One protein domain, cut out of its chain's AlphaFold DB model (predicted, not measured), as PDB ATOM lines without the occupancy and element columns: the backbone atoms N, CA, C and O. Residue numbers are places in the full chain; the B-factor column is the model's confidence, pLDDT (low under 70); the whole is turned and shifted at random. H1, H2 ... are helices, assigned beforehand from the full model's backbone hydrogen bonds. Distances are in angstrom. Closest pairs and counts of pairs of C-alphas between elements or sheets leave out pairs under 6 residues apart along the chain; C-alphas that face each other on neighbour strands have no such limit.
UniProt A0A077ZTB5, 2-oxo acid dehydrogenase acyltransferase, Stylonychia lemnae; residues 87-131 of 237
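What this domain is: This is residues 87 to 131 of the 237 residues of the protein "2-oxo acid dehydrogenase acyltransferase" of Stylonychia lemnae (UniProt A0A077ZTB5). Two helices, the short H1 and the longer H2, make a V with a tight link at its corner, and the unnamed end stretch, residues 118 to 131, folds back from the end of H2 into the opening between them. The printed part has 45 residues, with H1 then H2, no named strand, and the class all helix. It is compact, with a radius of gyration of the C-alphas of 10.3 A, and flat, spanning 26 by 24 by 12 A.

Where its parts are: H1 is residues 87 to 96, from C-alpha 87 at (15.490, 13.350, -24.540), and is 14.6 A long. H2 is residues 101 to 117, 23.0 A long, ending at C-alpha 117 at (22.151, -5.018, -10.443).

How they stand to each other: H1 and H2 are close but not clearly touching; their closest C-alphas, those of Phe 96 and Leu 104, are 7.0 A apart. They run opposite ways at a steep tilt of 40 degrees. In H1 every O i to N i+4 pair is within hydrogen-bond range; in H2, 12 of 13 are.

The domain as a whole: The two C-alphas farthest apart, those of Pro 100 and Asn 130, are 26.4 A apart. The printed part has no cut. The mean pLDDT of the printed part is 73.5; residues 87 to 95, 124 to 127 and 131 are under 70.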
ATOM      1  N   GLU A  87      16.826  13.108 -25.099       64.81
ATOM      2  CA  GLU A  87      15.490  13.350 -24.540       64.81
ATOM      3  C   GLU A  87      15.228  12.574 -23.241       64.81
ATOM      4  O   GLU A  87      14.467  13.047 -22.394       64.81
ATOM      5  N   ASP A  88      15.835  11.394 -23.086       64.94
ATOM      6  CA  ASP A  88      15.642  10.535 -21.917       64.94
ATOM      7  C   ASP A  88      16.329  11.139 -20.681       64.94
ATOM      8  O   ASP A  88      15.725  11.192 -19.607       64.94
ATOM      9  N   HIS A  89      17.544  11.684 -20.844       64.31
ATOM     10  CA  HIS A  89      18.259  12.399 -19.776       64.31
ATOM     11  C   HIS A  89      17.511  13.659 -19.348       64.31
ATOM     12  O   HIS A  89      17.313  13.890 -18.160       64.31
ATOM     13  N   ILE A  90      17.013  14.445 -20.308       63.66
ATOM     14  CA  ILE A  90      16.279  15.686 -20.017       63.66
ATOM     15  C   ILE A  90      15.019  15.399 -19.188       63.66
ATOM     16  O   ILE A  90      14.753  16.095 -18.206       63.66
ATOM     17  N   LYS A  91      14.254  14.359 -19.549       65.69
ATOM     18  CA  LYS A  91      13.049  13.955 -18.802       65.69
ATOM     19  C   LYS A  91      13.397  13.461 -17.397       65.69
ATOM     20  O   LYS A  91      12.707  13.825 -16.446       65.69
ATOM     21  N   ALA A  92      14.462  12.669 -17.255       64.94
ATOM     22  CA  ALA A  92      14.917  12.170 -15.958       64.94
ATOM     23  C   ALA A  92      15.357  13.311 -15.023       64.94
ATOM     24  O   ALA A  92      14.927  13.354 -13.871       64.94
ATOM     25  N   THR A  93      16.131  14.275 -15.527       65.94
ATOM     26  CA  THR A  93      16.592  15.436 -14.748       65.94
ATOM     27  C   THR A  93      15.421  16.285 -14.244       65.94
ATOM     28  O   THR A  93      15.365  16.605 -13.060       65.94
ATOM     29  N   GLN A  94      14.415  16.549 -15.087       67.31
ATOM     30  CA  GLN A  94      13.215  17.305 -14.688       67.31
ATOM     31  C   GLN A  94      12.391  16.612 -13.591       67.31
ATOM     32  O   GLN A  94      11.802  17.275 -12.739       67.31
ATOM     33  N   LEU A  95      12.337  15.276 -13.598       67.62
ATOM     34  CA  LEU A  95      11.684  14.494 -12.542       67.62
ATOM     35  C   LEU A  95      12.431  14.611 -11.206       67.62
ATOM     36  O   LEU A  95      11.791  14.637 -10.153       67.62
ATOM     37  N   PHE A  96      13.763  14.693 -11.233       70.69
ATOM     38  CA  PHE A  96      14.583  14.798 -10.025       70.69
ATOM     39  C   PHE A  96      14.493  16.169  -9.349       70.69
ATOM     40  O   PHE A  96      14.488  16.212  -8.119       70.69
ATOM     41  N   ASP A  97      14.316  17.250 -10.111       71.25
ATOM     42  CA  ASP A  97      14.213  18.619  -9.574       71.25
ATOM     43  C   ASP A  97      13.002  18.833  -8.645       71.25
ATOM     44  O   ASP A  97      12.992  19.741  -7.812       71.25
ATOM     45  N   ILE A  98      11.971  17.990  -8.762       79.12
ATOM     46  CA  ILE A  98      10.725  18.096  -7.986       79.12
ATOM     47  C   ILE A  98      10.820  17.319  -6.657       79.12
ATOM     48  O   ILE A  98      10.056  17.568  -5.721       79.12
ATOM     49  N   ILE A  99      11.748  16.365  -6.545       77.81
ATOM     50  CA  ILE A  99      11.820  15.432  -5.417       77.81
ATOM     51  C   ILE A  99      12.736  15.999  -4.318       77.81
ATOM     52  O   ILE A  99      13.897  16.304  -4.585       77.81
ATOM     53  N   PRO A 100      12.295  16.064  -3.046       83.12
ATOM     54  CA  PRO A 100      13.165  16.467  -1.942       83.12
ATOM     55  C   PRO A 100      14.424  15.590  -1.823       83.12
ATOM     56  O   PRO A 100      14.336  14.361  -1.855       83.12
ATOM     57  N   ASN A 101      15.585  16.207  -1.578       78.94
ATOM     58  CA  ASN A 101      16.901  15.540  -1.571       78.94
ATOM     59  C   ASN A 101      16.982  14.262  -0.712       78.94
ATOM     60  O   ASN A 101      17.626  13.289  -1.106       78.94
ATOM     61  N   PHE A 102      16.323  14.234   0.452       80.12
ATOM     62  CA  PHE A 102      16.349  13.068   1.346       80.12
ATOM     63  C   PHE A 102      15.604  11.851   0.770       80.12
ATOM     64  O   PHE A 102      15.955  10.715   1.078       80.12
ATOM     65  N   ILE A 103      14.602  12.084  -0.082       81.38
ATOM     66  CA  ILE A 103      13.878  11.039  -0.816       81.38
ATOM     67  C   ILE A 103      14.675  10.661  -2.062       81.38
ATOM     68  O   ILE A 103      14.848   9.476  -2.350       81.38
ATOM     69  N   LEU A 104      15.204  11.665  -2.765       76.31
ATOM     70  CA  LEU A 104      15.940  11.490  -4.011       76.31
ATOM     71  C   LEU A 104      17.119  10.521  -3.850       76.31
ATOM     72  O   LEU A 104      17.253   9.597  -4.644       76.31
ATOM     73  N   GLY A 105      17.922  10.653  -2.788       78.38
ATOM     74  CA  GLY A 105      19.054   9.748  -2.547       78.38
ATOM     75  C   GLY A 105      18.646   8.275  -2.373       78.38
ATOM     76  O   GLY A 105      19.295   7.373  -2.911       78.38
ATOM     77  N   VAL A 106      17.538   8.022  -1.666       81.25
ATOM     78  CA  VAL A 106      16.996   6.665  -1.475       81.25
ATOM     79  C   VAL A 106      16.456   6.116  -2.795       81.25
ATOM     80  O   VAL A 106      16.776   4.987  -3.165       81.25
ATOM     81  N   LEU A 107      15.694   6.925  -3.536       80.50
ATOM     82  CA  LEU A 107      15.138   6.539  -4.833       80.50
ATOM     83  C   LEU A 107      16.229   6.242  -5.859       80.50
ATOM     84  O   LEU A 107      16.181   5.191  -6.493       80.50
ATOM     85  N   ILE A 108      17.243   7.102  -5.978       78.00
ATOM     86  CA  ILE A 108      18.394   6.880  -6.861       78.00
ATOM     87  C   ILE A 108      19.071   5.555  -6.516       78.00
ATOM     88  O   ILE A 108      19.350   4.761  -7.410       78.00
ATOM     89  N   THR A 109      19.292   5.267  -5.232       79.12
ATOM     90  CA  THR A 109      19.924   4.009  -4.804       79.12
ATOM     91  C   THR A 109      19.089   2.792  -5.209       79.12
ATOM     92  O   THR A 109      19.629   1.827  -5.748       79.12
ATOM     93  N   ILE A 110      17.771   2.840  -5.000       81.94
ATOM     94  CA  ILE A 110      16.858   1.745  -5.357       81.94
ATOM     95  C   ILE A 110      16.786   1.571  -6.875       81.94
ATOM     96  O   ILE A 110      16.979   0.463  -7.369       81.94
ATOM     97  N   PHE A 111      16.531   2.640  -7.628       79.62
ATOM     98  CA  PHE A 111      16.371   2.558  -9.079       79.62
ATOM     99  C   PHE A 111      17.661   2.140  -9.767       79.62
ATOM    100  O   PHE A 111      17.634   1.251 -10.611       79.62
ATOM    101  N   THR A 112      18.804   2.689  -9.362       75.81
ATOM    102  CA  THR A 112      20.098   2.283  -9.926       75.81
ATOM    103  C   THR A 112      20.441   0.843  -9.554       75.81
ATOM    104  O   THR A 112      20.972   0.122 -10.390       75.81
ATOM    105  N   TYR A 113      20.061   0.360  -8.365       77.88
ATOM    106  CA  TYR A 113      20.177  -1.060  -8.029       77.88
ATOM    107  C   TYR A 113      19.288  -1.935  -8.929       77.88
ATOM    108  O   TYR A 113      19.759  -2.917  -9.496       77.88
ATOM    109  N   LEU A 114      18.015  -1.576  -9.118       78.56
ATOM    110  CA  LEU A 114      17.105  -2.326  -9.990       78.56
ATOM    111  C   LEU A 114      17.571  -2.316 -11.455       78.56
ATOM    112  O   LEU A 114      17.525  -3.348 -12.120       78.56
ATOM    113  N   GLY A 115      18.068  -1.184 -11.948       77.75
ATOM    114  CA  GLY A 115      18.565  -1.051 -13.314       77.75
ATOM    115  C   GLY A 115      19.907  -1.735 -13.540       77.75
ATOM    116  O   GLY A 115      20.068  -2.455 -14.516       77.75
ATOM    117  N   GLN A 116      20.876  -1.559 -12.645       74.81
ATOM    118  CA  GLN A 116      22.243  -2.043 -12.874       74.81
ATOM    119  C   GLN A 116      22.508  -3.421 -12.271       74.81
ATOM    120  O   GLN A 116      23.224  -4.221 -12.860       74.81
ATOM    121  N   CYS A 117      21.931  -3.730 -11.107       73.56
ATOM    122  CA  CYS A 117      22.151  -5.018 -10.443       73.56
ATOM    123  C   CYS A 117      21.104  -6.065 -10.839       73.56
ATOM    124  O   CYS A 117      21.418  -7.249 -10.881       73.56
ATOM    125  N   VAL A 118      19.863  -5.644 -11.111       75.00
ATOM    126  CA  VAL A 118      18.768  -6.550 -11.513       75.00
ATOM    127  C   VAL A 118      18.487  -6.484 -13.024       75.00
ATOM    128  O   VAL A 118      17.843  -7.380 -13.557       75.00
ATOM    129  N   GLY A 119      18.978  -5.455 -13.726       74.12
ATOM    130  CA  GLY A 119      18.799  -5.239 -15.171       74.12
ATOM    131  C   GLY A 119      17.378  -4.897 -15.614       74.12
ATOM    132  O   GLY A 119      17.028  -5.096 -16.777       74.12
ATOM    133  N   ILE A 120      16.548  -4.369 -14.712       79.00
ATOM    134  CA  ILE A 120      15.201  -3.906 -15.052       79.00
ATOM    135  C   ILE A 120      15.306  -2.553 -15.758       79.00
ATOM    136  O   ILE A 120      15.802  -1.582 -15.194       79.00
ATOM    137  N   SER A 121      14.790  -2.476 -16.983       80.19
ATOM    138  CA  SER A 121      14.645  -1.204 -17.696       80.19
ATOM    139  C   SER A 121      13.279  -0.595 -17.397       80.19
ATOM    140  O   SER A 121      12.254  -1.247 -17.590       80.19
ATOM    141  N   ILE A 122      13.257   0.667 -16.978       74.25
ATOM    142  CA  ILE A 122      12.045   1.472 -16.816       74.25
ATOM    143  C   ILE A 122      12.231   2.752 -17.645       74.25
ATOM    144  O   ILE A 122      12.592   3.794 -17.093       74.25
ATOM    145  N   PRO A 123      11.981   2.703 -18.971       70.19
ATOM    146  CA  PRO A 123      12.193   3.850 -19.859       70.19
ATOM    147  C   PRO A 123      11.428   5.107 -19.429       70.19
ATOM    148  O   PRO A 123      11.923   6.214 -19.583       70.19
ATOM    149  N   ALA A 124      10.250   4.940 -18.814       66.50
ATOM    150  CA  ALA A 124       9.442   6.048 -18.298       66.50
ATOM    151  C   ALA A 124      10.127   6.858 -17.178       66.50
ATOM    152  O   ALA A 124       9.745   7.999 -16.941       66.50
ATOM    153  N   LEU A 125      11.117   6.278 -16.492       63.72
ATOM    154  CA  LEU A 125      11.922   6.937 -15.458       63.72
ATOM    155  C   LEU A 125      13.349   7.244 -15.942       63.72
ATOM    156  O   LEU A 125      14.214   7.544 -15.125       63.72
ATOM    157  N   GLY A 126      13.622   7.099 -17.245       66.69
ATOM    158  CA  GLY A 126      14.969   7.240 -17.806       66.69
ATOM    159  C   GLY A 126      15.956   6.166 -17.336       66.69
ATOM    160  O   GLY A 126      17.153   6.303 -17.547       66.69
ATOM    161  N   LEU A 127      15.480   5.092 -16.695       68.94
ATOM    162  CA  LEU A 127      16.328   4.017 -16.191       68.94
ATOM    163  C   LEU A 127      16.463   2.931 -17.257       68.94
ATOM    164  O   LEU A 127      15.500   2.201 -17.515       68.94
ATOM    165  N   ARG A 128      17.649   2.756 -17.841       72.00
ATOM    166  CA  ARG A 128      17.913   1.615 -18.725       72.00
ATOM    167  C   ARG A 128      18.711   0.557 -17.962       72.00
ATOM    168  O   ARG A 128      19.641   0.845 -17.207       72.00
ATOM    169  N   GLY A 129      18.305  -0.698 -18.122       71.75
ATOM    170  CA  GLY A 129      18.975  -1.825 -17.488       71.75
ATOM    171  C   GLY A 129      20.373  -2.023 -18.074       71.75
ATOM    172  O   GLY A 129      20.537  -1.955 -19.291       71.75
ATOM    173  N   ASN A 130      21.373  -2.287 -17.227       70.75
ATOM    174  CA  ASN A 130      22.786  -2.470 -17.630       70.75
ATOM    175  C   ASN A 130      23.381  -1.296 -18.419       70.75
ATOM    176  O   ASN A 130      24.256  -1.465 -19.279       70.75
ATOM    177  N   GLU A 131      22.845  -0.107 -18.180       69.56
ATOM    178  CA  GLU A 131      23.278   1.110 -18.838       69.56
ATOM    179  C   GLU A 131      24.672   1.535 -18.393       69.56
ATOM    180  O   GLU A 131      25.484   1.907 -19.236       69.56
TER     181      GLU A 131